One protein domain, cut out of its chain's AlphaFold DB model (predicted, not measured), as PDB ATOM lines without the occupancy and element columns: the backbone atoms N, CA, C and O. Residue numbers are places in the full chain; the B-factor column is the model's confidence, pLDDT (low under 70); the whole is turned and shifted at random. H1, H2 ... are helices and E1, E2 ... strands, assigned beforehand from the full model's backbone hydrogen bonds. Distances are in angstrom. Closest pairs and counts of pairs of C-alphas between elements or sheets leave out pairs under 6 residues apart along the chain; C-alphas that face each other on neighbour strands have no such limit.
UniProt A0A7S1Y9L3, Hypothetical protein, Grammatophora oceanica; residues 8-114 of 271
ATOM      1  N   GLY A   8     -59.147 -51.801  31.260       91.75
ATOM      2  CA  GLY A   8     -58.228 -52.917  31.065       91.75
ATOM      3  C   GLY A   8     -56.879 -52.723  31.744       91.75
ATOM      4  O   GLY A   8     -56.731 -51.909  32.658       91.75
ATOM      5  N   HIS A   9     -55.894 -53.494  31.290       90.56
ATOM      6  CA  HIS A   9     -54.555 -53.533  31.863       90.56
ATOM      7  C   HIS A   9     -53.483 -53.399  30.783       90.56
ATOM      8  O   HIS A   9     -53.659 -53.821  29.642       90.56
ATOM      9  N   VAL A  10     -52.349 -52.825  31.178       93.00
ATOM     10  CA  VAL A  10     -51.119 -52.828  30.387       93.00
ATOM     11  C   VAL A  10     -50.033 -53.439  31.257       93.00
ATOM     12  O   VAL A  10     -49.748 -52.927  32.344       93.00
ATOM     13  N   THR A  11     -49.451 -54.537  30.793       91.38
ATOM     14  CA  THR A  11     -48.420 -55.288  31.509       91.38
ATOM     15  C   THR A  11     -47.060 -55.021  30.883       91.38
ATOM     16  O   THR A  11     -46.908 -55.063  29.667       91.38
ATOM     17  N   PHE A  12     -46.054 -54.792  31.722       91.56
ATOM     18  CA  PHE A  12     -44.667 -54.584  31.309       91.56
ATOM     19  C   PHE A  12     -43.819 -55.725  31.872       91.56
ATOM     20  O   PHE A  12     -43.745 -55.891  33.092       91.56
ATOM     21  N   ARG A  13     -43.194 -56.526  31.002       89.00
ATOM     22  CA  ARG A  13     -42.345 -57.662  31.399       89.00
ATOM     23  C   ARG A  13     -40.916 -57.438  30.937       89.00
ATOM     24  O   ARG A  13     -40.662 -57.462  29.738       89.00
ATOM     25  N   PHE A  14     -40.019 -57.208  31.889       88.00
ATOM     26  CA  PHE A  14     -38.623 -56.862  31.635       88.00
ATOM     27  C   PHE A  14     -37.771 -58.112  31.429       88.00
ATOM     28  O   PHE A  14     -37.844 -59.037  32.239       88.00
ATOM     29  N   ASP A  15     -36.968 -58.118  30.369       83.25
ATOM     30  CA  ASP A  15     -35.917 -59.105  30.145       83.25
ATOM     31  C   ASP A  15     -34.620 -58.735  30.892       83.25
ATOM     32  O   ASP A  15     -34.535 -57.727  31.597       83.25
ATOM     33  N   GLU A  16     -33.594 -59.575  30.752       80.25
ATOM     34  CA  GLU A  16     -32.290 -59.388  31.402       80.25
ATOM     35  C   GLU A  16     -31.501 -58.176  30.871       80.25
ATOM     36  O   GLU A  16     -30.569 -57.708  31.526       80.25
ATOM     37  N   GLU A  17     -31.870 -57.654  29.700       82.00
ATOM     38  CA  GLU A  17     -31.257 -56.486  29.063       82.00
ATOM     39  C   GLU A  17     -32.030 -55.187  29.367       82.00
ATOM     40  O   GLU A  17     -31.682 -54.123  28.850       82.00
ATOM     41  N   ASN A  18     -33.050 -55.249  30.234       84.38
ATOM     42  CA  ASN A  18     -33.986 -54.166  30.549       84.38
ATOM     43  C   ASN A  18     -34.824 -53.679  29.354       84.38
ATOM     44  O   ASN A  18     -35.407 -52.593  29.407       84.38
ATOM     45  N   ASN A  19     -34.934 -54.470  28.286       88.38
ATOM     46  CA  ASN A  19     -36.045 -54.289  27.361       88.38
ATOM     47  C   ASN A  19     -37.300 -54.847  28.027       88.38
ATOM     48  O   ASN A  19     -37.220 -55.724  28.886       88.38
ATOM     49  N   PHE A  20     -38.473 -54.373  27.629       91.12
ATOM     50  CA  PHE A  20     -39.712 -54.949  28.126       91.12
ATOM     51  C   PHE A  20     -40.698 -55.249  27.011       91.12
ATOM     52  O   PHE A  20     -40.883 -54.456  26.089       91.12
ATOM     53  N   LEU A  21     -41.376 -56.389  27.141       91.06
ATOM     54  CA  LEU A  21     -42.616 -56.640  26.428       91.06
ATOM     55  C   LEU A  21     -43.715 -55.819  27.105       91.06
ATOM     56  O   LEU A  21     -44.032 -56.047  28.275       91.06
ATOM     57  N   MET A  22     -44.278 -54.860  26.377       93.31
ATOM     58  CA  MET A  22     -45.483 -54.139  26.769       93.31
ATOM     59  C   MET A  22     -46.680 -54.834  26.125       93.31
ATOM     60  O   MET A  22     -46.878 -54.694  24.922       93.31
ATOM     61  N   ALA A  23     -47.444 -55.585  26.917       90.81
ATOM     62  CA  ALA A  23     -48.693 -56.221  26.506       90.81
ATOM     63  C   ALA A  23     -49.883 -55.336  26.900       90.81
ATOM     64  O   ALA A  23     -49.941 -54.831  28.024       90.81
ATOM     65  N   ILE A  24     -50.803 -55.122  25.969       91.75
ATOM     66  CA  ILE A  24     -51.958 -54.235  26.100       91.75
ATOM     67  C   ILE A  24     -53.205 -55.090  25.957       91.75
ATOM     68  O   ILE A  24     -53.371 -55.724  24.921       91.75
ATOM     69  N   HIS A  25     -54.067 -55.036  26.972       90.94
ATOM     70  CA  HIS A  25     -55.357 -55.722  27.037       90.94
ATOM     71  C   HIS A  25     -56.396 -54.707  27.497       90.94
ATOM     72  O   HIS A  25     -56.709 -54.598  28.689       90.94
ATOM     73  N   VAL A  26     -56.856 -53.873  26.564       93.50
ATOM     74  CA  VAL A  26     -57.715 -52.713  26.849       93.50
ATOM     75  C   VAL A  26     -58.867 -52.654  25.853       93.50
ATOM     76  O   VAL A  26     -58.659 -52.683  24.645       93.50
ATOM     77  N   LYS A  27     -60.091 -52.516  26.364       93.69
ATOM     78  CA  LYS A  27     -61.323 -52.320  25.577       93.69
ATOM     79  C   LYS A  27     -61.853 -50.899  25.745       93.69
ATOM     80  O   LYS A  27     -61.425 -50.186  26.648       93.69
ATOM     81  N   GLY A  28     -62.852 -50.522  24.950       92.88
ATOM     82  CA  GLY A  28     -63.460 -49.188  25.008       92.88
ATOM     83  C   GLY A  28     -62.573 -48.109  24.386       92.88
ATOM     84  O   GLY A  28     -62.702 -46.935  24.736       92.88
ATOM     85  N   LEU A  29     -61.658 -48.533  23.511       92.50
ATOM     86  CA  LEU A  29     -60.806 -47.685  22.692       92.50
ATOM     87  C   LEU A  29     -61.558 -47.240  21.434       92.50
ATOM     88  O   LEU A  29     -62.595 -47.797  21.075       92.50
ATOM     89  N   GLU A  30     -60.993 -46.262  20.739       90.50
ATOM     90  CA  GLU A  30     -61.406 -45.930  19.381       90.50
ATOM     91  C   GLU A  30     -61.302 -47.157  18.456       90.50
ATOM     92  O   GLU A  30     -60.366 -47.956  18.558       90.50
ATOM     93  N   GLU A  31     -62.263 -47.320  17.549       87.62
ATOM     94  CA  GLU A  31     -62.223 -48.377  16.540       87.62
ATOM     95  C   GLU A  31     -61.168 -48.073  15.470       87.62
ATOM     96  O   GLU A  31     -61.140 -46.975  14.915       87.62
ATOM     97  N   ARG A  32     -60.355 -49.076  15.113       81.31
ATOM     98  CA  ARG A  32     -59.357 -48.996  14.031       81.31
ATOM     99  C   ARG A  32     -58.356 -47.869  14.227       81.31
ATOM    100  O   ARG A  32     -58.029 -47.153  13.278       81.31
ATOM    101  N   CYS A  33     -57.852 -47.716  15.449       83.25
ATOM    102  CA  CYS A  33     -56.755 -46.793  15.638       83.25
ATOM    103  C   CYS A  33     -55.444 -47.418  15.163       83.25
ATOM    104  O   CYS A  33     -54.885 -48.295  15.816       83.25
ATOM    105  N   GLU A  34     -54.940 -46.928  14.035       79.62
ATOM    106  CA  GLU A  34     -53.608 -47.234  13.526       79.62
ATOM    107  C   GLU A  34     -52.662 -46.086  13.911       79.62
ATOM    108  O   GLU A  34     -52.790 -44.962  13.425       79.62
ATOM    109  N   GLY A  35     -51.716 -46.347  14.818       81.94
ATOM    110  CA  GLY A  35     -50.722 -45.351  15.241       81.94
ATOM    111  C   GLY A  35     -51.069 -44.560  16.507       81.94
ATOM    112  O   GLY A  35     -50.333 -43.626  16.853       81.94
ATOM    113  N   CYS A  36     -52.125 -44.943  17.235       91.38
ATOM    114  CA  CYS A  36     -52.386 -44.419  18.578       91.38
ATOM    115  C   CYS A  36     -51.183 -44.635  19.496       91.38
ATOM    116  O   CYS A  36     -50.430 -45.597  19.347       91.38
ATOM    117  N   LYS A  37     -50.981 -43.734  20.457       93.00
ATOM    118  CA  LYS A  37     -49.757 -43.701  21.268       93.00
ATOM    119  C   LYS A  37     -50.006 -44.176  22.682       93.00
ATOM    120  O   LYS A  37     -51.001 -43.830  23.308       93.00
ATOM    121  N   ILE A  38     -49.035 -44.901  23.212       94.19
ATOM    122  CA  ILE A  38     -48.978 -45.291  24.616       94.19
ATOM    123  C   ILE A  38     -47.559 -45.076  25.124       94.19
ATOM    124  O   ILE A  38     -46.589 -45.413  24.444       94.19
ATOM    125  N   ARG A  39     -47.426 -44.436  26.287       94.69
ATOM    126  CA  ARG A  39     -46.121 -44.060  26.842       94.69
ATOM    127  C   ARG A  39     -46.126 -44.094  28.352       94.69
ATOM    128  O   ARG A  39     -47.150 -43.824  28.978       94.69
ATOM    129  N   ILE A  40     -44.952 -44.329  28.931       95.56
ATOM    130  CA  ILE A  40     -44.717 -44.085  30.354       95.56
ATOM    131  C   ILE A  40     -44.258 -42.636  30.520       95.56
ATOM    132  O   ILE A  40     -43.357 -42.174  29.822       95.56
ATOM    133  N   HIS A  41     -44.881 -41.912  31.442       94.56
ATOM    134  CA  HIS A  41     -44.603 -40.515  31.735       94.56
ATOM    135  C   HIS A  41     -44.050 -40.328  33.147       94.56
ATOM    136  O   HIS A  41     -44.319 -41.099  34.063       94.56
ATOM    137  N   SER A  42     -43.308 -39.240  33.339       93.56
ATOM    138  CA  SER A  42     -42.644 -38.912  34.608       93.56
ATOM    139  C   SER A  42     -43.604 -38.595  35.756       93.56
ATOM    140  O   SER A  42     -43.200 -38.644  36.920       93.56
ATOM    141  N   GLY A  43     -44.879 -38.319  35.466       93.19
ATOM    142  CA  GLY A  43     -45.908 -38.152  36.486       93.19
ATOM    143  C   GLY A  43     -46.105 -39.412  37.338       93.19
ATOM    144  O   GLY A  43     -45.791 -40.525  36.920       93.19
ATOM    145  N   LYS A  44     -46.628 -39.226  38.553       92.69
ATOM    146  CA  LYS A  44     -46.918 -40.299  39.530       92.69
ATOM    147  C   LYS A  44     -48.418 -40.434  39.849       92.69
ATOM    148  O   LYS A  44     -48.809 -41.233  40.691       92.69
ATOM    149  N   SER A  45     -49.266 -39.617  39.218       91.75
ATOM    150  CA  SER A  45     -50.712 -39.568  39.459       91.75
ATOM    151  C   SER A  45     -51.464 -39.149  38.202       91.75
ATOM    152  O   SER A  45     -51.057 -38.208  37.521       91.75
ATOM    153  N   CYS A  46     -52.602 -39.797  37.942       89.94
ATOM    154  CA  CYS A  46     -53.494 -39.470  36.828       89.94
ATOM    155  C   CYS A  46     -54.245 -38.143  37.001       89.94
ATOM    156  O   CYS A  46     -54.768 -37.605  36.032       89.94
ATOM    157  N   LEU A  47     -54.265 -37.580  38.212       85.94
ATOM    158  CA  LEU A  47     -54.954 -36.318  38.499       85.94
ATOM    159  C   LEU A  47     -54.175 -35.084  38.012       85.94
ATOM    160  O   LEU A  47     -54.769 -34.042  37.761       85.94
ATOM    161  N   GLU A  48     -52.855 -35.206  37.867       73.38
ATOM    162  CA  GLU A  48     -51.936 -34.111  37.502       73.38
ATOM    163  C   GLU A  48     -51.226 -34.383  36.155       73.38
ATOM    164  O   GLU A  48     -50.338 -33.652  35.723       73.38
ATOM    165  N   SER A  49     -51.630 -35.472  35.498       61.59
ATOM    166  CA  SER A  49     -50.886 -36.232  34.493       61.59
ATOM    167  C   SER A  49     -50.637 -35.593  33.121       61.59
ATOM    168  O   SER A  49     -49.507 -35.755  32.640       61.59
ATOM    169  N   PRO A  50     -51.598 -34.906  32.457       60.91
ATOM    170  CA  PRO A  50     -51.541 -34.726  31.000       60.91
ATOM    171  C   PRO A  50     -50.410 -33.802  30.510       60.91
ATOM    172  O   PRO A  50     -50.279 -33.578  29.312       60.91
ATOM    173  N   LEU A  51     -49.584 -33.268  31.416       68.75
ATOM    174  CA  LEU A  51     -48.490 -32.336  31.127       68.75
ATOM    175  C   LEU A  51     -47.088 -32.885  31.438       68.75
ATOM    176  O   LEU A  51     -46.099 -32.208  31.162       68.75
ATOM    177  N   SER A  52     -46.969 -34.075  32.033       86.44
ATOM    178  CA  SER A  52     -45.650 -34.639  32.353       86.44
ATOM    179  C   SER A  52     -44.959 -35.192  31.093       86.44
ATOM    180  O   SER A  52     -45.645 -35.737  30.230       86.44
ATOM    181  N   PRO A  53     -43.628 -35.063  30.923       91.25
ATOM    182  CA  PRO A  53     -42.924 -35.629  29.768       91.25
ATOM    183  C   PRO A  53     -42.826 -37.160  29.840       91.25
ATOM    184  O   PRO A  53     -42.790 -37.726  30.940       91.25
ATOM    185  N   ALA A  54     -42.741 -37.803  28.670       93.50
ATOM    186  CA  ALA A  54     -42.458 -39.234  28.539       93.50
ATOM    187  C   ALA A  54     -41.067 -39.581  29.108       93.50
ATOM    188  O   ALA A  54     -40.149 -38.764  29.033       93.50
ATOM    189  N   LEU A  55     -40.915 -40.775  29.682       94.06
ATOM    190  CA  LEU A  55     -39.696 -41.232  30.356       94.06
ATOM    191  C   LEU A  55     -38.830 -42.108  29.464       94.06
ATOM    192  O   LEU A  55     -39.282 -43.145  28.989       94.06
ATOM    193  N   TRP A  56     -37.571 -41.734  29.285       94.19
ATOM    194  CA  TRP A  56     -36.535 -42.614  28.755       94.19
ATOM    195  C   TRP A  56     -35.156 -42.112  29.185       94.19
ATOM    196  O   TRP A  56     -34.995 -40.942  29.544       94.19
ATOM    197  N   ASP A  57     -34.153 -42.984  29.147       91.62
ATOM    198  CA  ASP A  57     -32.776 -42.593  29.412       91.62
ATOM    199  C   ASP A  57     -32.130 -41.987  28.156       91.62
ATOM    200  O   ASP A  57     -31.795 -42.680  27.193       91.62
ATOM    201  N   HIS A  58     -31.906 -40.673  28.189       86.56
ATOM    202  CA  HIS A  58     -31.251 -39.918  27.118       86.56
ATOM    203  C   HIS A  58     -29.773 -40.285  26.890       86.56
ATOM    204  O   HIS A  58     -29.210 -39.936  25.848       86.56
ATOM    205  N   GLN A  59     -29.114 -40.926  27.860       85.75
ATOM    206  CA  GLN A  59     -27.730 -41.384  27.723       85.75
ATOM    207  C   GLN A  59     -27.656 -42.675  26.909       85.75
ATOM    208  O   GLN A  59     -26.791 -42.792  26.038       85.75
ATOM    209  N   HIS A  60     -28.587 -43.601  27.152       82.75
ATOM    210  CA  HIS A  60     -28.700 -44.854  26.406       82.75
ATOM    211  C   HIS A  60     -29.387 -44.657  25.047       82.75
ATOM    212  O   HIS A  60     -28.961 -45.238  24.050       82.75
ATOM    213  N   HIS A  61     -30.380 -43.766  24.969       82.88
ATOM    214  CA  HIS A  61     -31.159 -43.506  23.759       82.88
ATOM    215  C   HIS A  61     -31.045 -42.045  23.312       82.88
ATOM    216  O   HIS A  61     -31.658 -41.136  23.875       82.88
ATOM    217  N   ARG A  62     -30.277 -41.809  22.237       81.62
ATOM    218  CA  ARG A  62     -30.132 -40.468  21.629       81.62
ATOM    219  C   ARG A  62     -31.391 -39.992  20.902       81.62
ATOM    220  O   ARG A  62     -31.573 -38.789  20.736       81.62
ATOM    221  N   GLN A  63     -32.210 -40.925  20.421       87.75
ATOM    222  CA  GLN A  63     -33.510 -40.653  19.812       87.75
ATOM    223  C   GLN A  63     -34.605 -41.062  20.792       87.75
ATOM    224  O   GLN A  63     -34.399 -41.968  21.593       87.75
ATOM    225  N   ASN A  64     -35.753 -40.388  20.742       90.12
ATOM    226  CA  ASN A  64     -36.880 -40.713  21.605       90.12
ATOM    227  C   ASN A  64     -37.456 -42.093  21.208       90.12
ATOM    228  O   ASN A  64     -37.992 -42.210  20.101       90.12
ATOM    229  N   PRO A  65     -37.378 -43.124  22.074       91.69
ATOM    230  CA  PRO A  65     -37.879 -44.457  21.741       91.69
ATOM    231  C   PRO A  65     -39.402 -44.462  21.541       91.69
ATOM    232  O   PRO A  65     -39.918 -45.227  20.731       91.69
ATOM    233  N   TRP A  66     -40.124 -43.543  22.189       93.50
ATOM    234  CA  TRP A  66     -41.583 -43.441  22.131       93.50
ATOM    235  C   TRP A  66     -42.152 -42.862  20.828       93.50
ATOM    236  O   TRP A  66     -43.369 -42.663  20.734       93.50
ATOM    237  N   GLU A  67     -41.311 -42.519  19.849       90.44
ATOM    238  CA  GLU A  67     -41.781 -42.084  18.524       90.44
ATOM    239  C   GLU A  67     -42.312 -43.245  17.683       90.44
ATOM    240  O   GLU A  67     -43.143 -43.014  16.814       90.44
ATOM    241  N   HIS A  68     -41.866 -44.470  17.969       86.25
ATOM    242  CA  HIS A  68     -42.247 -45.679  17.231       86.25
ATOM    243  C   HIS A  68     -43.140 -46.616  18.055       86.25
ATOM    244  O   HIS A  68     -43.459 -47.716  17.611       86.25
ATOM    245  N   VAL A  69     -43.515 -46.206  19.271       91.00
ATOM    246  CA  VAL A  69     -44.377 -46.997  20.152       91.00
ATOM    247  C   VAL A  69     -45.822 -46.608  19.894       91.00
ATOM    248  O   VAL A  69     -46.252 -45.495  20.218       91.00
ATOM    249  N   HIS A  70     -46.562 -47.556  19.334       90.94
ATOM    250  CA  HIS A  70     -47.973 -47.420  19.027       90.94
ATOM    251  C   HIS A  70     -48.743 -48.638  19.524       90.94
ATOM    252  O   HIS A  70     -48.167 -49.714  19.682       90.94
ATOM    253  N   TYR A  71     -50.039 -48.460  19.750       90.75
ATOM    254  CA  TYR A  71     -50.973 -49.569  19.882       90.75
ATOM    255  C   TYR A  71     -51.952 -49.556  18.713       90.75
ATOM    256  O   TYR A  71     -52.245 -48.501  18.142       90.75
ATOM    257  N   PHE A  72     -52.450 -50.742  18.382       88.25
ATOM    258  CA  PHE A  72     -53.514 -50.943  17.411       88.25
ATOM    259  C   PHE A  72     -54.790 -51.370  18.131       88.25
ATOM    260  O   PHE A  72     -54.721 -52.135  19.096       88.25
ATOM    261  N   SER A  73     -55.945 -50.885  17.678       89.00
ATOM    262  CA  SER A  73     -57.244 -51.345  18.171       89.00
ATOM    263  C   SER A  73     -58.156 -51.809  17.037       89.00
ATOM    264  O   SER A  73     -58.432 -51.058  16.105       89.00
ATOM    265  N   ALA A  74     -58.693 -53.022  17.153       85.75
ATOM    266  CA  ALA A  74     -59.761 -53.545  16.304       85.75
ATOM    267  C   ALA A  74     -61.057 -53.608  17.117       85.75
ATOM    268  O   ALA A  74     -61.055 -54.061  18.257       85.75
ATOM    269  N   ASP A  75     -62.156 -53.093  16.559       87.19
ATOM    270  CA  ASP A  75     -63.480 -53.097  17.204       87.19
ATOM    271  C   ASP A  75     -63.476 -52.545  18.650       87.19
ATOM    272  O   ASP A  75     -64.182 -53.016  19.543       87.19
ATOM    273  N   GLY A  76     -62.637 -51.528  18.885       89.44
ATOM    274  CA  GLY A  76     -62.489 -50.851  20.174       89.44
ATOM    275  C   GLY A  76     -61.721 -51.648  21.233       89.44
ATOM    276  O   GLY A  76     -61.766 -51.290  22.413       89.44
ATOM    277  N   VAL A  77     -61.013 -52.706  20.831       89.25
ATOM    278  CA  VAL A  77     -60.172 -53.550  21.687       89.25
ATOM    279  C   VAL A  77     -58.736 -53.549  21.173       89.25
ATOM    280  O   VAL A  77     -58.499 -53.616  19.970       89.25
ATOM    281  N   SER A  78     -57.771 -53.457  22.082       90.56
ATOM    282  CA  SER A  78     -56.359 -53.714  21.818       90.56
ATOM    283  C   SER A  78     -55.916 -54.895  22.670       90.56
ATOM    284  O   SER A  78     -55.942 -54.790  23.896       90.56
ATOM    285  N   ASP A  79     -55.526 -55.976  21.994       87.38
ATOM    286  CA  ASP A  79     -54.922 -57.194  22.544       87.38
ATOM    287  C   ASP A  79     -53.586 -57.428  21.821       87.38
ATOM    288  O   ASP A  79     -53.419 -58.353  21.024       87.38
ATOM    289  N   THR A  80     -52.645 -56.506  22.025       84.75
ATOM    290  CA  THR A  80     -51.381 -56.431  21.273       84.75
ATOM    291  C   THR A  80     -50.185 -56.398  22.211       84.75
ATOM    292  O   THR A  80     -50.318 -56.109  23.401       84.75
ATOM    293  N   ALA A  81     -48.989 -56.663  21.688       87.38
ATOM    294  CA  ALA A  81     -47.775 -56.397  22.438       87.38
ATOM    295  C   ALA A  81     -46.657 -55.877  21.549       87.38
ATOM    296  O   ALA A  81     -46.615 -56.136  20.349       87.38
ATOM    297  N   THR A  82     -45.723 -55.160  22.162       88.19
ATOM    298  CA  THR A  82     -44.519 -54.685  21.487       88.19
ATOM    299  C   THR A  82     -43.345 -54.664  22.452       88.19
ATOM    300  O   THR A  82     -43.518 -54.442  23.654       88.19
ATOM    301  N   ILE A  83     -42.144 -54.922  21.937       88.38
ATOM    302  CA  ILE A  83     -40.916 -54.795  22.720       88.38
ATOM    303  C   ILE A  83     -40.465 -53.343  22.667       88.38
ATOM    304  O   ILE A  83     -40.281 -52.770  21.593       88.38
ATOM    305  N   VAL A  84     -40.246 -52.762  23.839       90.88
ATOM    306  CA  VAL A  84     -39.773 -51.389  23.982       90.88
ATOM    307  C   VAL A  84     -38.504 -51.390  24.823       90.88
ATOM    308  O   VAL A  84     -38.407 -52.072  25.841       90.88
ATOM    309  N   SER A  85     -37.530 -50.591  24.399       91.31
ATOM    310  CA  SER A  85     -36.334 -50.293  25.180       91.31
ATOM    311  C   SER A  85     -36.317 -48.806  25.496       91.31
ATOM    312  O   SER A  85     -36.213 -47.972  24.598       91.31
ATOM    313  N   THR A  86     -36.440 -48.463  26.776       92.06
ATOM    314  CA  THR A  86     -36.358 -47.070  27.250       92.06
ATOM    315  C   THR A  86     -35.011 -46.762  27.898       92.06
ATOM    316  O   THR A  86     -34.739 -45.602  28.204       92.06
ATOM    317  N   GLY A  87     -34.165 -47.780  28.097       90.75
ATOM    318  CA  GLY A  87     -32.924 -47.674  28.866       90.75
ATOM    319  C   GLY A  87     -33.144 -47.540  30.377       90.75
ATOM    320  O   GLY A  87     -32.219 -47.152  31.077       90.75
ATOM    321  N   MET A  88     -34.356 -47.820  30.864       91.81
ATOM    322  CA  MET A  88     -34.746 -47.747  32.275       91.81
ATOM    323  C   MET A  88     -35.246 -49.113  32.740       91.81
ATOM    324  O   MET A  88     -35.890 -49.823  31.965       91.81
ATOM    325  N   ASP A  89     -34.977 -49.468  33.995       91.00
ATOM    326  CA  ASP A  89     -35.411 -50.749  34.554       91.00
ATOM    327  C   ASP A  89     -36.810 -50.679  35.205       91.00
ATOM    328  O   ASP A  89     -37.462 -49.630  35.281       91.00
ATOM    329  N   ALA A  90     -37.304 -51.827  35.677       89.94
ATOM    330  CA  ALA A  90     -38.614 -51.921  36.322       89.94
ATOM    331  C   ALA A  90     -38.738 -51.029  37.571       89.94
ATOM    332  O   ALA A  90     -39.824 -50.532  37.872       89.94
ATOM    333  N   SER A  91     -37.641 -50.833  38.306       90.44
ATOM    334  CA  SER A  91     -37.616 -50.028  39.525       90.44
ATOM    335  C   SER A  91     -37.645 -48.531  39.219       90.44
ATOM    336  O   SER A  91     -38.381 -47.799  39.886       90.44
ATOM    337  N   ASP A  92     -36.945 -48.102  38.165       92.94
ATOM    338  CA  ASP A  92     -36.977 -46.729  37.656       92.94
ATOM    339  C   ASP A  92     -38.393 -46.333  37.231       92.94
ATOM    340  O   ASP A  92     -38.856 -45.226  37.516       92.94
ATOM    341  N   LEU A  93     -39.103 -47.251  36.569       93.62
ATOM    342  CA  LEU A  93     -40.437 -47.011  36.017       93.62
ATOM    343  C   LEU A  93     -41.561 -47.200  37.053       93.62
ATOM    344  O   LEU A  93     -42.669 -46.693  36.868       93.62
ATOM    345  N   ASN A  94     -41.300 -47.857  38.184       93.94
ATOM    346  CA  ASN A  94     -42.317 -48.124  39.198       93.94
ATOM    347  C   ASN A  94     -42.956 -46.838  39.773       93.94
ATOM    348  O   ASN A  94     -42.303 -45.841  40.111       93.94
ATOM    349  N   GLY A  95     -44.281 -46.849  39.903       94.12
ATOM    350  CA  GLY A  95     -45.097 -45.730  40.370       94.12
ATOM    351  C   GLY A  95     -45.292 -44.611  39.347       94.12
ATOM    352  O   GLY A  95     -46.025 -43.667  39.638       94.12
ATOM    353  N   HIS A  96     -44.633 -44.660  38.185       95.06
ATOM    354  CA  HIS A  96     -44.899 -43.720  37.096       95.06
ATOM    355  C   HIS A  96     -46.209 -44.028  36.390       95.06
ATOM    356  O   HIS A  96     -46.779 -45.098  36.560       95.06
ATOM    357  N   ILE A  97     -46.724 -43.077  35.625       95.25
ATOM    358  CA  ILE A  97     -48.002 -43.247  34.940       95.25
ATOM    359  C   ILE A  97     -47.814 -43.696  33.499       95.25
ATOM    360  O   ILE A  97     -46.903 -43.247  32.811       95.25
ATOM    361  N   VAL A  98     -48.725 -44.536  33.034       95.25
ATOM    362  CA  VAL A  98     -48.893 -44.900  31.631       95.25
ATOM    363  C   VAL A  98     -50.050 -44.077  31.085       95.25
ATOM    364  O   VAL A  98     -51.120 -44.060  31.694       95.25
ATOM    365  N   ILE A  99     -49.838 -43.386  29.969       94.25
ATOM    366  CA  ILE A  99     -50.871 -42.605  29.281       94.25
ATOM    367  C   ILE A  99     -51.126 -43.246  27.923       94.25
ATOM    368  O   ILE A  99     -50.184 -43.459  27.158       94.25
ATOM    369  N   MET A 100     -52.397 -43.518  27.626       93.88
ATOM    370  CA  MET A 100     -52.856 -43.873  26.281       93.88
ATOM    371  C   MET A 100     -53.473 -42.645  25.625       93.88
ATOM    372  O   MET A 100     -54.186 -41.879  26.278       93.88
ATOM    373  N   GLN A 101     -53.190 -42.462  24.343       92.44
ATOM    374  CA  GLN A 101     -53.644 -41.335  23.545       92.44
ATOM    375  C   GLN A 101     -54.320 -41.828  22.268       92.44
ATOM    376  O   GLN A 101     -53.829 -42.775  21.649       92.44
ATOM    377  N   ASP A 102     -55.394 -41.148  21.871       90.81
ATOM    378  CA  ASP A 102     -56.109 -41.406  20.619       90.81
ATOM    379  C   ASP A 102     -55.296 -40.993  19.371       90.81
ATOM    380  O   ASP A 102     -54.137 -40.560  19.460       90.81
ATOM    381  N   HIS A 103     -55.899 -41.104  18.182       90.25
ATOM    382  CA  HIS A 103     -55.242 -40.720  16.930       90.25
ATOM    383  C   HIS A 103     -54.985 -39.206  16.798       90.25
ATOM    384  O   HIS A 103     -54.139 -38.792  16.002       90.25
ATOM    385  N   TYR A 104     -55.672 -38.369  17.581       88.56
ATOM    386  CA  TYR A 104     -55.401 -36.932  17.693       88.56
ATOM    387  C   TYR A 104     -54.304 -36.619  18.719       88.56
ATOM    388  O   TYR A 104     -53.915 -35.458  18.877       88.56
ATOM    389  N   HIS A 105     -53.759 -37.647  19.375       87.38
ATOM    390  CA  HIS A 105     -52.836 -37.558  20.498       87.38
ATOM    391  C   HIS A 105     -53.449 -36.924  21.759       87.38
ATOM    392  O   HIS A 105     -52.711 -36.451  22.632       87.38
ATOM    393  N   GLU A 106     -54.774 -36.918  21.898       88.94
ATOM    394  CA  GLU A 106     -55.431 -36.524  23.142       88.94
ATOM    395  C   GLU A 106     -55.372 -37.692  24.144       88.94
ATOM    396  O   GLU A 106     -55.578 -38.844  23.762       88.94
ATOM    397  N   PRO A 107     -55.035 -37.449  25.424       90.81
ATOM    398  CA  PRO A 107     -54.998 -38.509  26.428       90.81
ATOM    399  C   PRO A 107     -56.410 -39.039  26.707       90.81
ATOM    400  O   PRO A 107     -57.283 -38.282  27.128       90.81
ATOM    401  N   ILE A 108     -56.605 -40.347  26.529       92.12
ATOM    402  CA  ILE A 108     -57.895 -41.034  26.726       92.12
ATOM    403  C   ILE A 108     -57.914 -41.944  27.955       92.12
ATOM    404  O   ILE A 108     -58.977 -42.245  28.492       92.12
ATOM    405  N   ALA A 109     -56.744 -42.375  28.430       92.75
ATOM    406  CA  ALA A 109     -56.626 -43.197  29.626       92.75
ATOM    407  C   ALA A 109     -55.324 -42.921  30.368       92.75
ATOM    408  O   ALA A 109     -54.318 -42.516  29.780       92.75
ATOM    409  N   CYS A 110     -55.347 -43.182  31.672       93.75
ATOM    410  CA  CYS A 110     -54.170 -43.128  32.517       93.75
ATOM    411  C   CYS A 110     -54.227 -44.225  33.581       93.75
ATOM    412  O   CYS A 110     -55.267 -44.438  34.204       93.75
ATOM    413  N   GLY A 111     -53.088 -44.871  33.823       93.81
ATOM    414  CA  GLY A 111     -52.899 -45.822  34.915       93.81
ATOM    415  C   GLY A 111     -51.572 -45.582  35.626       93.81
ATOM    416  O   GLY A 111     -50.594 -45.191  34.997       93.81
ATOM    417  N   VAL A 112     -51.521 -45.804  36.939       94.12
ATOM    418  CA  VAL A 112     -50.256 -45.794  37.692       94.12
ATOM    419  C   VAL A 112     -49.620 -47.174  37.562       94.12
ATOM    420  O   VAL A 112     -50.218 -48.163  37.983       94.12
ATOM    421  N   LEU A 113     -48.415 -47.235  37.002       93.31
ATOM    422  CA  LEU A 113     -47.616 -48.446  36.909       93.31
ATOM    423  C   LEU A 113     -47.220 -48.891  38.313       93.31
ATOM    424  O   LEU A 113     -46.630 -48.129  39.080       93.31
ATOM    425  N   GLN A 114     -47.547 -50.128  38.650       90.69
ATOM    426  CA  GLN A 114     -47.189 -50.733  39.922       90.69
ATOM    427  C   GLN A 114     -46.441 -52.018  39.630       90.69
ATOM    428  O   GLN A 114     -46.933 -52.880  38.904       90.69
TER     429      GLN A 114
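What this domain is: This is residues 8 to 114 of the 271 residues of the protein "Hypothetical protein" of Grammatophora oceanica (UniProt A0A7S1Y9L3). Two antiparallel sheets stand face to face as a sandwich, their strands crossed at 53 degrees: the three-stranded sheet E1, E2, E5 is one layer, and the four-stranded sheet E4, E3, E6, E7, curled like part of a barrel, is the other. E4 comes near E5 along one side of the sandwich, a long loop of residues 42 to 69 joins E3 to E4, and the short helix H1 only grazes the three-stranded sheet. The printed part has 107 residues, with seven named strands and one named helix in the order E1 E2 E3 E4 E5 H1 E6 E7; the class is mostly strand, though the named elements hold 51 residues, under half of those printed. The whole is compact, with a radius of gyration of the C-alphas of 13.0 A, and rounded, spanning 37 by 29 by 25 A.

How they stand to each other: E1, residues 8 to 14, and E2, residues 20 to 27, form a hairpin, with N 11 and O 23 2.8 A apart. E5, residues 77 to 84, is the other antiparallel neighbour of E2, with N 24 and O 80 2.8 A apart. In the other sheet, E3, residues 33 to 41, pairs staggered: its residues 33 to 37 with E4, residues 70 to 73, and its residues 37 to 41 with E6, residues 97 to 101. N 71 and O 36 are 2.9 A apart in the hairpin of E3 and E4, and N 41 and O 97 are 2.8 A apart between E3 and E6. E7, residues 107 to 112, forms a hairpin with E6, with N 98 and O 111 2.8 A apart. Between the sheets, the closest C-alphas of E4 and E5 are those of Phe 72 and Ser 78, 5.9 A apart. E1 and E7 are only just apart, their closest C-alphas 8.5 A from each other. H1, residues 90 to 93, is too short for any O i to N i+4 pair; its one O i to N i+3 pair is not within range.

Where its parts are: E1 begins at C-alpha 8 (-58.228, -52.917, 31.065) and is 20.0 A long. E2 is 21.9 A long, E3 21.1 A and E5 20.6 A, while E4 is 10.1 A, H1 5.2 A and E6 12.9 A. E7, 14.2 A long, ends at C-alpha 112 (-50.256, -45.794, 37.692).

The domain as a whole: The two C-alphas farthest apart, those of Gln 59 and Asp 75, are 39.1 A from each other. The printed part has no cut; the link from E3 to E4 is long, and the other links are tight. The mean pLDDT of the printed part is 89.2, and residues 49 to 51 are under 70.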